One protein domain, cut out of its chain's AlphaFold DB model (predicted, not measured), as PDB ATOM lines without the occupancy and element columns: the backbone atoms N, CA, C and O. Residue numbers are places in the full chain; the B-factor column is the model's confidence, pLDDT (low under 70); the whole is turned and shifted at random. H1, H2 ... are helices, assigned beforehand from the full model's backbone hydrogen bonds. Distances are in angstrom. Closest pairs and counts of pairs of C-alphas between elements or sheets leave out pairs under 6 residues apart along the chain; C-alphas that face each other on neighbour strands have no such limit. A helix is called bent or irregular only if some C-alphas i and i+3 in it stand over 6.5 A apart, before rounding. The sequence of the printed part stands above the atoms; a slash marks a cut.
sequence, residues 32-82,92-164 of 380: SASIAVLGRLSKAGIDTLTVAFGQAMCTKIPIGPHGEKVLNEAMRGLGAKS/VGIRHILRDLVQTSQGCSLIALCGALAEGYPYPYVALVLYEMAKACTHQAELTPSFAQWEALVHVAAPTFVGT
ATOM      1  N   SER A  32      23.291-111.291  45.653       52.22
ATOM      2  CA  SER A  32      23.460-112.516  46.433       52.22
ATOM      3  C   SER A  32      24.656-113.290  45.890       52.22
ATOM      4  O   SER A  32      24.537-114.150  45.020       52.22
ATOM      5  N   ALA A  33      25.839-112.951  46.388       59.19
ATOM      6  CA  ALA A  33      27.053-113.710  46.147       59.19
ATOM      7  C   ALA A  33      27.632-114.210  47.463       59.19
ATOM      8  O   ALA A  33      27.455-113.605  48.523       59.19
ATOM      9  N   SER A  34      28.353-115.329  47.404       61.72
ATOM     10  CA  SER A  34      29.067-115.810  48.583       61.72
ATOM     11  C   SER A  34      30.079-114.756  49.056       61.72
ATOM     12  O   SER A  34      30.700-114.066  48.246       61.72
ATOM     13  N   ILE A  35      30.306-114.671  50.371       61.66
ATOM     14  CA  ILE A  35      31.310-113.775  50.982       61.66
ATOM     15  C   ILE A  35      32.689-113.956  50.320       61.66
ATOM     16  O   ILE A  35      33.450-113.002  50.170       61.66
ATOM     17  N   ALA A  36      32.996-115.172  49.862       61.72
ATOM     18  CA  ALA A  36      34.228-115.475  49.147       61.72
ATOM     19  C   ALA A  36      34.331-114.761  47.785       61.72
ATOM     20  O   ALA A  36      35.418-114.309  47.432       61.72
ATOM     21  N   VAL A  37      33.228-114.643  47.039       67.56
ATOM     22  CA  VAL A  37      33.166-113.929  45.750       67.56
ATOM     23  C   VAL A  37      33.262-112.422  45.972       67.56
ATOM     24  O   VAL A  37      34.069-111.761  45.326       67.56
ATOM     25  N   LEU A  38      32.528-111.890  46.954       68.56
ATOM     26  CA  LEU A  38      32.600-110.475  47.340       68.56
ATOM     27  C   LEU A  38      34.019-110.071  47.760       68.56
ATOM     28  O   LEU A  38      34.548-109.055  47.315       68.56
ATOM     29  N   GLY A  39      34.681-110.918  48.552       66.00
ATOM     30  CA  GLY A  39      36.070-110.709  48.947       66.00
ATOM     31  C   GLY A  39      37.056-110.747  47.774       66.00
ATOM     32  O   GLY A  39      38.091-110.088  47.839       66.00
ATOM     33  N   ARG A  40      36.767-111.486  46.695       76.94
ATOM     34  CA  ARG A  40      37.599-111.501  45.476       76.94
ATOM     35  C   ARG A  40      37.360-110.268  44.607       76.94
ATOM     36  O   ARG A  40      38.331-109.727  44.093       76.94
ATOM     37  N   LEU A  41      36.114-109.810  44.489       76.25
ATOM     38  CA  LEU A  41      35.758-108.573  43.781       76.25
ATOM     39  C   LEU A  41      36.404-107.350  44.428       76.25
ATOM     40  O   LEU A  41      37.125-106.612  43.763       76.25
ATOM     41  N   SER A  42      36.263-107.222  45.749       77.62
ATOM     42  CA  SER A  42      36.904-106.150  46.514       77.62
ATOM     43  C   SER A  42      38.432-106.172  46.369       77.62
ATOM     44  O   SER A  42      39.037-105.128  46.141       77.62
ATOM     45  N   LYS A  43      39.066-107.357  46.408       78.44
ATOM     46  CA  LYS A  43      40.514-107.498  46.151       78.44
ATOM     47  C   LYS A  43      40.923-107.106  44.734       78.44
ATOM     48  O   LYS A  43      42.054-106.680  44.540       78.44
ATOM     49  N   ALA A  44      40.031-107.281  43.767       76.69
ATOM     50  CA  ALA A  44      40.244-106.873  42.388       76.69
ATOM     51  C   ALA A  44      39.931-105.383  42.145       76.69
ATOM     52  O   ALA A  44      40.074-104.919  41.020       76.69
ATOM     53  N   GLY A  45      39.494-104.641  43.170       80.69
ATOM     54  CA  GLY A  45      39.087-103.240  43.041       80.69
ATOM     55  C   GLY A  45      37.764-103.043  42.294       80.69
ATOM     56  O   GLY A  45      37.442-101.916  41.916       80.69
ATOM     57  N   ILE A  46      37.001-104.121  42.084       86.38
ATOM     58  CA  ILE A  46      35.747-104.110  41.332       86.38
ATOM     59  C   ILE A  46      34.576-104.123  42.309       86.38
ATOM     60  O   ILE A  46      34.476-104.993  43.177       86.38
ATOM     61  N   ASP A  47      33.659-103.184  42.128       86.25
ATOM     62  CA  ASP A  47      32.382-103.167  42.814       86.25
ATOM     63  C   ASP A  47      31.418-104.208  42.224       86.25
ATOM     64  O   ASP A  47      31.343-104.456  41.018       86.25
ATOM     65  N   THR A  48      30.638-104.817  43.106       84.12
ATOM     66  CA  THR A  48      29.563-105.753  42.775       84.12
ATOM     67  C   THR A  48      28.544-105.169  41.810       84.12
ATOM     68  O   THR A  48      28.102-105.882  40.907       84.12
ATOM     69  N   LEU A  49      28.219-103.879  41.952       85.25
ATOM     70  CA  LEU A  49      27.307-103.186  41.051       85.25
ATOM     71  C   LEU A  49      27.835-103.221  39.614       85.25
ATOM     72  O   LEU A  49      27.084-103.548  38.700       85.25
ATOM     73  N   THR A  50      29.134-102.985  39.416       89.69
ATOM     74  CA  THR A  50      29.790-103.036  38.100       89.69
ATOM     75  C   THR A  50      29.614-104.395  37.433       89.69
ATOM     76  O   THR A  50      29.275-104.475  36.252       89.69
ATOM     77  N   VAL A  51      29.790-105.479  38.191       88.56
ATOM     78  CA  VAL A  51      29.612-106.843  37.676       88.56
ATOM     79  C   VAL A  51      28.157-107.140  37.354       88.56
ATOM     80  O   VAL A  51      27.874-107.629  36.261       88.56
ATOM     81  N   ALA A  52      27.237-106.850  38.276       86.12
ATOM     82  CA  ALA A  52      25.813-107.100  38.076       86.12
ATOM     83  C   ALA A  52      25.288-106.337  36.850       86.12
ATOM     84  O   ALA A  52      24.585-106.894  36.006       86.12
ATOM     85  N   PHE A  53      25.705-105.080  36.711       88.81
ATOM     86  CA  PHE A  53      25.372-104.238  35.573       88.81
ATOM     87  C   PHE A  53      25.987-104.780  34.277       88.81
ATOM     88  O   PHE A  53      25.284-104.930  33.278       88.81
ATOM     89  N   GLY A  54      27.270-105.160  34.298       89.94
ATOM     90  CA  GLY A  54      27.958-105.816  33.183       89.94
ATOM     91  C   GLY A  54      27.236-107.069  32.689       89.94
ATOM     92  O   GLY A  54      26.985-107.220  31.492       89.94
ATOM     93  N   GLN A  55      26.844-107.945  33.613       90.06
ATOM     94  CA  GLN A  55      26.099-109.165  33.308       90.06
ATOM     95  C   GLN A  55      24.724-108.851  32.710       90.06
ATOM     96  O   GLN A  55      24.328-109.480  31.728       90.06
ATOM     97  N   ALA A  56      24.014-107.857  33.247       87.69
ATOM     98  CA  ALA A  56      22.722-107.444  32.715       87.69
ATOM     99  C   ALA A  56      22.819-106.853  31.307       87.69
ATOM    100  O   ALA A  56      22.003-107.201  30.456       87.69
ATOM    101  N   MET A  57      23.834-106.037  31.009       89.50
ATOM    102  CA  MET A  57      24.084-105.565  29.640       89.50
ATOM    103  C   MET A  57      24.338-106.730  28.681       89.50
ATOM    104  O   MET A  57      23.768-106.785  27.590       89.50
ATOM    105  N   CYS A  58      25.143-107.700  29.116       90.31
ATOM    106  CA  CYS A  58      25.526-108.848  28.300       90.31
ATOM    107  C   CYS A  58      24.398-109.866  28.087       90.31
ATOM    108  O   CYS A  58      24.552-110.765  27.266       90.31
ATOM    109  N   THR A  59      23.229-109.701  28.718       87.75
ATOM    110  CA  THR A  59      22.021-110.458  28.330       87.75
ATOM    111  C   THR A  59      21.632-110.221  26.870       87.75
ATOM    112  O   THR A  59      21.091-111.118  26.228       87.75
ATOM    113  N   LYS A  60      21.953-109.038  26.326       87.62
ATOM    114  CA  LYS A  60      21.725-108.684  24.920       87.62
ATOM    115  C   LYS A  60      22.788-109.238  23.971       87.62
ATOM    116  O   LYS A  60      22.631-109.097  22.765       87.62
ATOM    117  N   ILE A  61      23.868-109.823  24.492       91.06
ATOM    118  CA  ILE A  61      25.007-110.327  23.711       91.06
ATOM    119  C   ILE A  61      25.271-111.784  24.108       91.06
ATOM    120  O   ILE A  61      26.309-112.089  24.693       91.06
ATOM    121  N   PRO A  62      24.327-112.705  23.844       91.31
ATOM    122  CA  PRO A  62      24.539-114.104  24.174       91.31
ATOM    123  C   PRO A  62      25.635-114.678  23.273       91.31
ATOM    124  O   PRO A  62      25.490-114.665  22.054       91.31
ATOM    125  N   ILE A  63      26.706-115.225  23.855       93.12
ATOM    126  CA  ILE A  63      27.784-115.880  23.083       93.12
ATOM    127  C   ILE A  63      27.449-117.324  22.666       93.12
ATOM    128  O   ILE A  63      28.139-117.922  21.843       93.12
ATOM    129  N   GLY A  64      26.390-117.891  23.252       91.56
ATOM    130  CA  GLY A  64      25.900-119.236  22.962       91.56
ATOM    131  C   GLY A  64      26.846-120.373  23.380       91.56
ATOM    132  O   GLY A  64      27.939-120.141  23.900       91.56
ATOM    133  N   PRO A  65      26.447-121.636  23.133       93.44
ATOM    134  CA  PRO A  65      27.227-122.806  23.543       93.44
ATOM    135  C   PRO A  65      28.617-122.880  22.900       93.44
ATOM    136  O   PRO A  65      29.561-123.378  23.514       93.44
ATOM    137  N   HIS A  66      28.753-122.387  21.662       94.94
ATOM    138  CA  HIS A  66      30.043-122.323  20.971       94.94
ATOM    139  C   HIS A  66      30.997-121.363  21.685       94.94
ATOM    140  O   HIS A  66      32.089-121.775  22.080       94.94
ATOM    141  N   GLY A  67      30.562-120.128  21.946       93.44
ATOM    142  CA  GLY A  67      31.367-119.146  22.667       93.44
ATOM    143  C   GLY A  67      31.687-119.575  24.097       93.44
ATOM    144  O   GLY A  67      32.822-119.424  24.542       93.44
ATOM    145  N   GLU A  68      30.735-120.194  24.805       94.38
ATOM    146  CA  GLU A  68      30.977-120.761  26.137       94.38
ATOM    147  C   GLU A  68      32.030-121.874  26.105       94.38
ATOM    148  O   GLU A  68      32.868-121.958  27.004       94.38
ATOM    149  N   LYS A  69      32.043-122.720  25.068       95.06
ATOM    150  CA  LYS A  69      33.085-123.737  24.888       95.06
ATOM    151  C   LYS A  69      34.453-123.094  24.655       95.06
ATOM    152  O   LYS A  69      35.406-123.460  25.342       95.06
ATOM    153  N   VAL A  70      34.540-122.124  23.744       95.19
ATOM    154  CA  VAL A  70      35.781-121.389  23.443       95.19
ATOM    155  C   VAL A  70      36.320-120.697  24.695       95.19
ATOM    156  O   VAL A  70      37.505-120.812  25.011       95.19
ATOM    157  N   LEU A  71      35.446-120.042  25.459       94.06
ATOM    158  CA  LEU A  71      35.806-119.403  26.721       94.06
ATOM    159  C   LEU A  71      36.283-120.425  27.757       94.06
ATOM    160  O   LEU A  71      37.305-120.213  28.400       94.06
ATOM    161  N   ASN A  72      35.582-121.548  27.916       91.50
ATOM    162  CA  ASN A  72      35.981-122.592  28.858       91.50
ATOM    163  C   ASN A  72      37.349-123.195  28.512       91.50
ATOM    164  O   ASN A  72      38.144-123.474  29.410       91.50
ATOM    165  N   GLU A  73      37.645-123.389  27.228       91.50
ATOM    166  CA  GLU A  73      38.962-123.835  26.765       91.50
ATOM    167  C   GLU A  73      40.042-122.785  27.056       91.50
ATOM    168  O   GLU A  73      41.084-123.127  27.623       91.50
ATOM    169  N   ALA A  74      39.764-121.508  26.778       90.81
ATOM    170  CA  ALA A  74      40.657-120.399  27.104       90.81
ATOM    171  C   ALA A  74      40.960-120.347  28.613       90.81
ATOM    172  O   ALA A  74      42.121-120.377  29.021       90.81
ATOM    173  N   MET A  75      39.918-120.408  29.447       86.81
ATOM    174  CA  MET A  75      40.006-120.400  30.910       86.81
ATOM    175  C   MET A  75      40.769-121.603  31.483       86.81
ATOM    176  O   MET A  75      41.414-121.477  32.526       86.81
ATOM    177  N   ARG A  76      40.724-122.769  30.824       84.38
ATOM    178  CA  ARG A  76      41.538-123.943  31.192       84.38
ATOM    179  C   ARG A  76      43.015-123.751  30.860       84.38
ATOM    180  O   ARG A  76      43.859-124.252  31.599       84.38
ATOM    181  N   GLY A  77      43.317-123.025  29.784       77.94
ATOM    182  CA  GLY A  77      44.680-122.647  29.402       77.94
ATOM    183  C   GLY A  77      45.324-121.631  30.351       77.94
ATOM    184  O   GLY A  77      46.550-121.511  30.386       77.94
ATOM    185  N   LEU A  78      44.522-120.935  31.165       76.00
ATOM    186  CA  LEU A  78      45.011-120.032  32.201       76.00
ATOM    187  C   LEU A  78      45.566-120.828  33.388       76.00
ATOM    188  O   LEU A  78      44.854-121.198  34.327       76.00
ATOM    189  N   GLY A  79      46.864-121.109  33.329       58.44
ATOM    190  CA  GLY A  79      47.625-121.670  34.437       58.44
ATOM    191  C   GLY A  79      48.190-120.572  35.336       58.44
ATOM    192  O   GLY A  79      48.739-119.585  34.851       58.44
ATOM    193  N   ALA A  80      48.115-120.768  36.651       58.38
ATOM    194  CA  ALA A  80      48.939-120.011  37.582       58.38
ATOM    195  C   ALA A  80      50.286-120.724  37.738       58.38
ATOM    196  O   ALA A  80      50.330-121.932  37.976       58.38
ATOM    197  N   LYS A  81      51.386-119.985  37.588       50.62
ATOM    198  CA  LYS A  81      52.727-120.512  37.853       50.62
ATOM    199  C   LYS A  81      53.084-120.179  39.300       50.62
ATOM    200  O   LYS A  81      53.089-119.010  39.684       50.62
ATOM    201  N   SER A  82      53.336-121.214  40.096       35.91
ATOM    202  CA  SER A  82      53.853-121.087  41.461       35.91
ATOM    203  C   SER A  82      55.377-121.151  41.406       35.91
ATOM    204  O   SER A  82      55.935-122.072  40.806       35.91
ATOM    205  N   VAL A  92      46.214-116.098  36.667       55.31
ATOM    206  CA  VAL A  92      44.802-116.367  36.980       55.31
ATOM    207  C   VAL A  92      44.695-117.705  37.728       55.31
ATOM    208  O   VAL A  92      44.585-118.774  37.134       55.31
ATOM    209  N   GLY A  93      44.782-117.659  39.060       51.47
ATOM    210  CA  GLY A  93      44.687-118.839  39.929       51.47
ATOM    211  C   GLY A  93      43.287-119.465  40.037       51.47
ATOM    212  O   GLY A  93      42.289-118.936  39.554       51.47
ATOM    213  N   ILE A  94      43.194-120.590  40.758       49.38
ATOM    214  CA  ILE A  94      41.943-121.344  41.009       49.38
ATOM    215  C   ILE A  94      40.886-120.500  41.753       49.38
ATOM    216  O   ILE A  94      39.692-120.759  41.638       49.38
ATOM    217  N   ARG A  95      41.314-119.466  42.489       53.97
ATOM    218  CA  ARG A  95      40.448-118.523  43.223       53.97
ATOM    219  C   ARG A  95      40.269-117.177  42.512       53.97
ATOM    220  O   ARG A  95      39.899-116.202  43.160       53.97
ATOM    221  N   HIS A  96      40.599-117.085  41.227       65.75
ATOM    222  CA  HIS A  96      40.443-115.839  40.485       65.75
ATOM    223  C   HIS A  96      38.964-115.554  40.217       65.75
ATOM    224  O   HIS A  96      38.222-116.462  39.845       65.75
ATOM    225  N   ILE A  97      38.555-114.292  40.357       77.12
ATOM    226  CA  ILE A  97      37.157-113.865  40.209       77.12
ATOM    227  C   ILE A  97      36.550-114.266  38.857       77.12
ATOM    228  O   ILE A  97      35.385-114.640  38.794       77.12
ATOM    229  N   LEU A  98      37.361-114.312  37.793       80.44
ATOM    230  CA  LEU A  98      36.928-114.805  36.480       80.44
ATOM    231  C   LEU A  98      36.262-116.183  36.550       80.44
ATOM    232  O   LEU A  98      35.246-116.388  35.898       80.44
ATOM    233  N   ARG A  99      36.796-117.114  37.355       81.44
ATOM    234  CA  ARG A  99      36.245-118.474  37.476       81.44
ATOM    235  C   ARG A  99      34.883-118.506  38.165       81.44
ATOM    236  O   ARG A  99      34.138-119.454  37.946       81.44
ATOM    237  N   ASP A 100      34.570-117.497  38.974       81.94
ATOM    238  CA  ASP A 100      33.251-117.353  39.588       81.94
ATOM    239  C   ASP A 100      32.277-116.673  38.612       81.94
ATOM    240  O   ASP A 100      31.126-117.083  38.501       81.94
ATOM    241  N   LEU A 101      32.741-115.675  37.849       83.19
ATOM    242  CA  LEU A 101      31.898-114.940  36.898       83.19
ATOM    243  C   LEU A 101      31.416-115.822  35.742       83.19
ATOM    244  O   LEU A 101      30.240-115.769  35.385       83.19
ATOM    245  N   VAL A 102      32.278-116.689  35.209       87.69
ATOM    246  CA  VAL A 102      31.931-117.605  34.103       87.69
ATOM    247  C   VAL A 102      31.042-118.786  34.523       87.69
ATOM    248  O   VAL A 102      30.781-119.676  33.724       87.69
ATOM    249  N   GLN A 103      30.550-118.830  35.767       86.69
ATOM    250  CA  GLN A 103      29.563-119.839  36.187       86.69
ATOM    251  C   GLN A 103      28.150-119.551  35.661       86.69
ATOM    252  O   GLN A 103      27.269-120.402  35.757       86.69
ATOM    253  N   THR A 104      27.924-118.354  35.117       88.56
ATOM    254  CA  THR A 104      26.646-117.920  34.540       88.56
ATOM    255  C   THR A 104      26.839-117.571  33.068       88.56
ATOM    256  O   THR A 104      27.899-117.074  32.694       88.56
ATOM    257  N   SER A 105      25.820-117.767  32.227       88.38
ATOM    258  CA  SER A 105      25.917-117.459  30.787       88.38
ATOM    259  C   SER A 105      26.142-115.957  30.525       88.38
ATOM    260  O   SER A 105      26.905-115.557  29.643       88.38
ATOM    261  N   GLN A 106      25.551-115.102  31.361       89.50
ATOM    262  CA  GLN A 106      25.725-113.650  31.328       89.50
ATOM    263  C   GLN A 106      27.150-113.253  31.710       89.50
ATOM    264  O   GLN A 106      27.753-112.396  31.067       89.50
ATOM    265  N   GLY A 107      27.713-113.894  32.737       90.19
ATOM    266  CA  GLY A 107      29.103-113.689  33.115       90.19
ATOM    267  C   GLY A 107      30.084-114.241  32.082       90.19
ATOM    268  O   GLY A 107      31.076-113.576  31.799       90.19
ATOM    269  N   CYS A 108      29.784-115.376  31.440       93.50
ATOM    270  CA  CYS A 108      30.536-115.857  30.280       93.50
ATOM    271  C   CYS A 108      30.568-114.806  29.172       93.50
ATOM    272  O   CYS A 108      31.638-114.471  28.676       93.50
ATOM    273  N   SER A 109      29.408-114.248  28.826       95.19
ATOM    274  CA  SER A 109      29.284-113.241  27.770       95.19
ATOM    275  C   SER A 109      30.055-111.958  28.105       95.19
ATOM    276  O   SER A 109      30.804-111.462  27.266       95.19
ATOM    277  N   LEU A 110      29.963-111.480  29.353       95.00
ATOM    278  CA  LEU A 110      30.722-110.323  29.840       95.00
ATOM    279  C   LEU A 110      32.234-110.545  29.756       95.00
ATOM    280  O   LEU A 110      32.954-109.722  29.196       95.00
ATOM    281  N   ILE A 111      32.722-111.663  30.293       94.94
ATOM    282  CA  ILE A 111      34.156-111.964  30.306       94.94
ATOM    283  C   ILE A 111      34.687-112.222  28.896       94.94
ATOM    284  O   ILE A 111      35.770-111.742  28.564       94.94
ATOM    285  N   ALA A 112      33.925-112.924  28.054       96.06
ATOM    286  CA  ALA A 112      34.290-113.141  26.662       96.06
ATOM    287  C   ALA A 112      34.408-111.811  25.906       96.06
ATOM    288  O   ALA A 112      35.404-111.593  25.224       96.06
ATOM    289  N   LEU A 113      33.441-110.903  26.065       96.69
ATOM    290  CA  LEU A 113      33.463-109.599  25.408       96.69
ATOM    291  C   LEU A 113      34.643-108.741  25.884       96.69
ATOM    292  O   LEU A 113      35.425-108.272  25.059       96.69
ATOM    293  N   CYS A 114      34.810-108.572  27.201       95.69
ATOM    294  CA  CYS A 114      35.899-107.769  27.763       95.69
ATOM    295  C   CYS A 114      37.274-108.331  27.389       95.69
ATOM    296  O   CYS A 114      38.149-107.585  26.955       95.69
ATOM    297  N   GLY A 115      37.457-109.646  27.528       94.19
ATOM    298  CA  GLY A 115      38.708-110.311  27.180       94.19
ATOM    299  C   GLY A 115      39.018-110.207  25.690       94.19
ATOM    300  O   GLY A 115      40.159-109.951  25.325       94.19
ATOM    301  N   ALA A 116      38.018-110.369  24.820       95.94
ATOM    302  CA  ALA A 116      38.227-110.257  23.383       95.94
ATOM    303  C   ALA A 116      38.551-108.821  22.962       95.94
ATOM    304  O   ALA A 116      39.456-108.622  22.155       95.94
ATOM    305  N   LEU A 117      37.856-107.816  23.507       95.75
ATOM    306  CA  LEU A 117      38.157-106.406  23.244       95.75
ATOM    307  C   LEU A 117      39.584-106.054  23.687       95.75
ATOM    308  O   LEU A 117      40.317-105.427  22.928       95.75
ATOM    309  N   ALA A 118      40.005-106.526  24.861       94.06
ATOM    310  CA  ALA A 118      41.349-106.300  25.395       94.06
ATOM    311  C   ALA A 118      42.479-106.953  24.572       94.06
ATOM    312  O   ALA A 118      43.635-106.577  24.734       94.06
ATOM    313  N   GLU A 119      42.174-107.905  23.682       92.75
ATOM    314  CA  GLU A 119      43.159-108.422  22.721       92.75
ATOM    315  C   GLU A 119      43.387-107.470  21.540       92.75
ATOM    316  O   GLU A 119      44.469-107.465  20.965       92.75
ATOM    317  N   GLY A 120      42.379-106.691  21.138       90.81
ATOM    318  CA  GLY A 120      42.473-105.794  19.979       90.81
ATOM    319  C   GLY A 120      42.762-104.338  20.333       90.81
ATOM    320  O   GLY A 120      43.329-103.609  19.517       90.81
ATOM    321  N   TYR A 121      42.363-103.911  21.528       92.31
ATOM    322  CA  TYR A 121      42.295-102.509  21.910       92.31
ATOM    323  C   TYR A 121      42.967-102.242  23.264       92.31
ATOM    324  O   TYR A 121      42.945-103.105  24.146       92.31
ATOM    325  N   PRO A 122      43.495-101.023  23.474       90.06
ATOM    326  CA  PRO A 122      44.067-100.621  24.753       90.06
ATOM    327  C   PRO A 122      42.991-100.545  25.841       90.06
ATOM    328  O   PRO A 122      41.839-100.186  25.582       90.06
ATOM    329  N   TYR A 123      43.358-100.866  27.083       91.38
ATOM    330  CA  TYR A 123      42.392-101.043  28.173       91.38
ATOM    331  C   TYR A 123      41.536 -99.804  28.485       91.38
ATOM    332  O   TYR A 123      40.325 -99.990  28.643       91.38
ATOM    333  N   PRO A 124      42.069 -98.562  28.479       91.12
ATOM    334  CA  PRO A 124      41.239 -97.371  28.667       91.12
ATOM    335  C   PRO A 124      40.167 -97.225  27.578       91.12
ATOM    336  O   PRO A 124      39.028 -96.854  27.858       91.12
ATOM    337  N   TYR A 125      40.489 -97.593  26.334       92.12
ATOM    338  CA  TYR A 125      39.513 -97.593  25.246       92.12
ATOM    339  C   TYR A 125      38.452 -98.685  25.433       92.12
ATOM    340  O   TYR A 125      37.268 -98.434  25.225       92.12
ATOM    341  N   VAL A 126      38.833 -99.889  25.872       94.69
ATOM    342  CA  VAL A 126      37.852-100.947  26.176       94.69
ATOM    343  C   VAL A 126      36.918-100.515  27.308       94.69
ATOM    344  O   VAL A 126      35.707-100.711  27.212       94.69
ATOM    345  N   ALA A 127      37.451 -99.877  28.352       94.38
ATOM    346  CA  ALA A 127      36.651 -99.309  29.432       94.38
ATOM    347  C   ALA A 127      35.674 -98.243  28.913       94.38
ATOM    348  O   ALA A 127      34.506 -98.243  29.302       94.38
ATOM    349  N   LEU A 128      36.112 -97.395  27.974       93.94
ATOM    350  CA  LEU A 128      35.264 -96.402  27.309       93.94
ATOM    351  C   LEU A 128      34.138 -97.062  26.503       93.94
ATOM    352  O   LEU A 128      32.993 -96.622  26.574       93.94
ATOM    353  N   VAL A 129      34.431 -98.143  25.780       95.00
ATOM    354  CA  VAL A 129      33.420 -98.927  25.052       95.00
ATOM    355  C   VAL A 129      32.389 -99.518  26.017       95.00
ATOM    356  O   VAL A 129      31.194 -99.435  25.745       95.00
ATOM    357  N   LEU A 130      32.808-100.070  27.160       94.88
ATOM    358  CA  LEU A 130      31.874-100.595  28.166       94.88
ATOM    359  C   LEU A 130      31.041 -99.485  28.813       94.88
ATOM    360  O   LEU A 130      29.842 -99.657  29.026       94.88
ATOM    361  N   TYR A 131      31.654 -98.334  29.078       92.69
ATOM    362  CA  TYR A 131      30.983 -97.164  29.631       92.69
ATOM    363  C   TYR A 131      29.922 -96.598  28.672       92.69
ATOM    364  O   TYR A 131      28.787 -96.339  29.070       92.69
ATOM    365  N   GLU A 132      30.243 -96.478  27.384       91.88
ATOM    366  CA  GLU A 132      29.286 -96.065  26.353       91.88
ATOM    367  C   GLU A 132      28.215 -97.140  26.100       91.88
ATOM    368  O   GLU A 132      27.048 -96.820  25.865       91.88
ATOM    369  N   MET A 133      28.563 -98.427  26.218       92.25
ATOM    370  CA  MET A 133      27.592 -99.522  26.141       92.25
ATOM    371  C   MET A 133      26.599 -99.462  27.307       92.25
ATOM    372  O   MET A 133      25.403 -99.687  27.101       92.25
ATOM    373  N   ALA A 134      27.072 -99.106  28.502       90.38
ATOM    374  CA  ALA A 134      26.236 -98.893  29.675       90.38
ATOM    375  C   ALA A 134      25.228 -97.769  29.450       90.38
ATOM    376  O   ALA A 134      24.030 -98.001  29.611       90.38
ATOM    377  N   LYS A 135      25.680 -96.614  28.948       88.31
ATOM    378  CA  LYS A 135      24.788 -95.512  28.553       88.31
ATOM    379  C   LYS A 135      23.783 -95.909  27.472       88.31
ATOM    380  O   LYS A 135      22.643 -95.468  27.495       88.31
ATOM    381  N   ALA A 136      24.179 -96.745  26.512       86.38
ATOM    382  CA  ALA A 136      23.262 -97.223  25.479       86.38
ATOM    383  C   ALA A 136      22.200 -98.194  26.033       86.38
ATOM    384  O   ALA A 136      21.126 -98.348  25.447       86.38
ATOM    385  N   CYS A 137      22.491 -98.874  27.145       83.12
ATOM    386  CA  CYS A 137      21.560 -99.792  27.796       83.12
ATOM    387  C   CYS A 137      20.640 -99.101  28.803       83.12
ATOM    388  O   CYS A 137      19.506 -99.560  28.975       83.12
ATOM    389  N   THR A 138      21.099 -98.025  29.448       73.56
ATOM    390  CA  THR A 138      20.378 -97.357  30.532       73.56
ATOM    391  C   THR A 138      20.069 -95.905  30.205       73.56
ATOM    392  O   THR A 138      20.910 -95.130  29.774       73.56
ATOM    393  N   HIS A 139      18.831 -95.502  30.475       64.81
ATOM    394  CA  HIS A 139      18.422 -94.100  30.366       64.81
ATOM    395  C   HIS A 139      18.736 -93.302  31.648       64.81
ATOM    396  O   HIS A 139      18.418 -92.120  31.731       64.81
ATOM    397  N   GLN A 140      19.326 -93.945  32.665       62.69
ATOM    398  CA  GLN A 140      19.564 -93.378  33.994       62.69
ATOM    399  C   GLN A 140      21.061 -93.303  34.290       62.69
ATOM    400  O   GLN A 140      21.714 -94.314  34.549       62.69
ATOM    401  N   ALA A 141      21.591 -92.079  34.289       62.22
ATOM    402  CA  ALA A 141      23.007 -91.818  34.529       62.22
ATOM    403  C   ALA A 141      23.459 -92.173  35.960       62.22
ATOM    404  O   ALA A 141      24.611 -92.543  36.154       62.22
ATOM    405  N   GLU A 142      22.560 -92.113  36.949       64.81
ATOM    406  CA  GLU A 142      22.904 -92.219  38.379       64.81
ATOM    407  C   GLU A 142      23.364 -93.616  38.827       64.81
ATOM    408  O   GLU A 142      24.126 -93.728  39.781       64.81
ATOM    409  N   LEU A 143      22.941 -94.681  38.137       71.38
ATOM    410  CA  LEU A 143      23.276 -96.072  38.485       71.38
ATOM    411  C   LEU A 143      24.372 -96.664  37.591       71.38
ATOM    412  O   LEU A 143      24.636 -97.864  37.640       71.38
ATOM    413  N   THR A 144      24.988 -95.836  36.745       81.94
ATOM    414  CA  THR A 144      26.033 -96.290  35.829       81.94
ATOM    415  C   THR A 144      27.373 -96.345  36.569       81.94
ATOM    416  O   THR A 144      27.799 -95.323  37.111       81.94
ATOM    417  N   PRO A 145      28.067 -97.499  36.591       88.56
ATOM    418  CA  PRO A 145      29.396 -97.604  37.180       88.56
ATOM    419  C   PRO A 145      30.374 -96.591  36.579       88.56
ATOM    420  O   PRO A 145      30.295 -96.251  35.393       88.56
ATOM    421  N   SER A 146      31.318 -96.121  37.397       90.81
ATOM    422  CA  SER A 146      32.321 -95.153  36.955       90.81
ATOM    423  C   SER A 146      33.273 -95.751  35.914       90.81
ATOM    424  O   SER A 146      33.472 -96.964  35.846       90.81
ATOM    425  N   PHE A 147      33.912 -94.893  35.118       91.50
ATOM    426  CA  PHE A 147      34.913 -95.313  34.132       91.50
ATOM    427  C   PHE A 147      36.023 -96.187  34.750       91.50
ATOM    428  O   PHE A 147      36.305 -97.269  34.244       91.50
ATOM    429  N   ALA A 148      36.563 -95.781  35.905       90.12
ATOM    430  CA  ALA A 148      37.597 -96.534  36.620       90.12
ATOM    431  C   ALA A 148      37.143 -97.950  37.028       90.12
ATOM    432  O   ALA A 148      37.949 -98.876  37.087       90.12
ATOM    433  N   GLN A 149      35.848 -98.143  37.295       92.75
ATOM    434  CA  GLN A 149      35.295 -99.463  37.598       92.75
ATOM    435  C   GLN A 149      35.240-100.365  36.359       92.75
ATOM    436  O   GLN A 149      35.543-101.557  36.454       92.75
ATOM    437  N   TRP A 150      34.907 -99.805  35.194       94.25
ATOM    438  CA  TRP A 150      34.983-100.532  33.925       94.25
ATOM    439  C   TRP A 150      36.419-100.906  33.578       94.25
ATOM    440  O   TRP A 150      36.674-102.042  33.189       94.25
ATOM    441  N   GLU A 151      37.365 -99.998  33.788       91.44
ATOM    442  CA  GLU A 151      38.786-100.258  33.572       91.44
ATOM    443  C   GLU A 151      39.315-101.373  34.486       91.44
ATOM    444  O   GLU A 151      39.949-102.316  34.006       91.44
ATOM    445  N   ALA A 152      38.969-101.353  35.778       89.12
ATOM    446  CA  ALA A 152      39.311-102.433  36.705       89.12
ATOM    447  C   ALA A 152      38.758-103.795  36.239       89.12
ATOM    448  O   ALA A 152      39.463-104.808  36.276       89.12
ATOM    449  N   LEU A 153      37.516-103.828  35.739       91.88
ATOM    450  CA  LEU A 153      36.925-105.037  35.161       91.88
ATOM    451  C   LEU A 153      37.682-105.515  33.912       91.88
ATOM    452  O   LEU A 153      37.930-106.715  33.774       91.88
ATOM    453  N   VAL A 154      38.076-104.597  33.027       93.12
ATOM    454  CA  VAL A 154      38.870-104.909  31.829       93.12
ATOM    455  C   VAL A 154      40.214-105.510  32.215       93.12
ATOM    456  O   VAL A 154      40.564-106.560  31.687       93.12
ATOM    457  N   HIS A 155      40.932-104.931  33.179       89.50
ATOM    458  CA  HIS A 155      42.205-105.479  33.659       89.50
ATOM    459  C   HIS A 155      42.080-106.920  34.156       89.50
ATOM    460  O   HIS A 155      42.954-107.752  33.910       89.50
ATOM    461  N   VAL A 156      40.978-107.229  34.838       88.44
ATOM    462  CA  VAL A 156      40.698-108.579  35.328       88.44
ATOM    463  C   VAL A 156      40.352-109.539  34.196       88.44
ATOM    464  O   VAL A 156      40.729-110.706  34.277       88.44
ATOM    465  N   ALA A 157      39.648-109.082  33.157       90.69
ATOM    466  CA  ALA A 157      39.209-109.907  32.032       90.69
ATOM    467  C   ALA A 157      40.239-110.036  30.902       90.69
ATOM    468  O   ALA A 157      40.206-111.030  30.176       90.69
ATOM    469  N   ALA A 158      41.174-109.096  30.768       90.25
ATOM    470  CA  ALA A 158      42.171-109.067  29.701       90.25
ATOM    471  C   ALA A 158      42.980-110.370  29.566       90.25
ATOM    472  O   ALA A 158      43.206-110.816  28.441       90.25
ATOM    473  N   PRO A 159      43.353-111.072  30.657       88.00
ATOM    474  CA  PRO A 159      44.116-112.303  30.526       88.00
ATOM    475  C   PRO A 159      43.375-113.461  29.847       88.00
ATOM    476  O   PRO A 159      44.019-114.438  29.472       88.00
ATOM    477  N   THR A 160      42.048-113.378  29.702       90.19
ATOM    478  CA  THR A 160      41.167-114.495  29.318       90.19
ATOM    479  C   THR A 160      41.627-115.223  28.059       90.19
ATOM    480  O   THR A 160      41.681-116.451  28.052       90.19
ATOM    481  N   PHE A 161      42.004-114.483  27.014       91.56
ATOM    482  CA  PHE A 161      42.361-115.053  25.712       91.56
ATOM    483  C   PHE A 161      43.864-115.057  25.422       91.56
ATOM    484  O   PHE A 161      44.258-115.495  24.340       91.56
ATOM    485  N   VAL A 162      44.704-114.705  26.407       86.88
ATOM    486  CA  VAL A 162      46.166-114.607  26.245       86.88
ATOM    487  C   VAL A 162      46.781-115.894  25.707       86.88
ATOM    488  O   VAL A 162      47.715-115.839  24.913       86.88
ATOM    489  N   GLY A 163      46.291-117.045  26.170       84.69
ATOM    490  CA  GLY A 163      46.791-118.362  25.770       84.69
ATOM    491  C   GLY A 163      46.157-118.920  24.495       84.69
ATOM    492  O   GLY A 163      46.409-120.073  24.157       84.69
ATOM    493  N   THR A 164      45.301-118.155  23.815       90.56
ATOM    494  CA  THR A 164      44.541-118.614  22.644       90.56
ATOM    495  C   THR A 164      45.072-118.012  21.346       90.56
ATOM    496  O   THR A 164      45.909-117.116  21.342       90.56
TER     497      THR A 164
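Overview. This is residues 32 to 82 and 92 to 164 of the 380 residues of an uncharacterized protein of Corynespora cassiicola Philippines (UniProt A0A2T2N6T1). This is a compact cluster of crossed helices: H5 and H7 cross near the middle, H2, H3 and H6 pack around them, and short H4 packs on H5. H1 lies farthest out, on the far side of H4 from H5. The printed part has 124 residues with seven named helices, H1 to H7 in chain order, and no named strand, so its class is all helix. The radius of gyration of the C-alphas is 13.6 A, and the spans are 42 by 30 by 26 A.

Along the chain. Find C-alpha 35 at (31.310, -113.775, 50.982), where H1, residues 35 to 43, begins. Next come H2, residues 48 to 58, and H3, residues 64 to 77, 20.1 A long. Past the cut are H4, residues 97 to 101, and H5, residues 105 to 120, 23.0 A. H6, residues 123 to 137, spans 20.9 A. H7, residues 147 to 161, spans 22.7 A and ends at C-alpha 161 (42.361, -115.053, 25.712); it is irregular, with C-alphas 158 and 161 7.2 A apart.

Arrangement. Start at the hub, H5, which touches H7 about perpendicular at 86 degrees, closest at C-alphas 115 and 158, 4.5 A. H5 and H6, a hairpin, only just touch, with 3 pairs of C-alphas within 8 A, closest 117 and 126, 6.2 A. H2 touches H5 at C-alphas 55 and 106, 4.9 A; H3 does at 68 and 108, 6.4 A; H4 does at 101 and 107, 4.9 A. H1 touches H4, closest at C-alphas 40 and 97, 5.8 A. Every O i to N i+4 pair is within hydrogen-bond range in H1, H2, H3, H4 and H6; in H5 11 of 12 are, in H7 8 of 11.

Size, cuts and confidence. Residues 83 to 91 are not printed; C-alphas 82 and 92 are 11.1 A apart. Of the links printed whole, none is long. pLDDT is under 70 at residues 32 to 39, 79 to 82, 92 to 96 and 139 to 142.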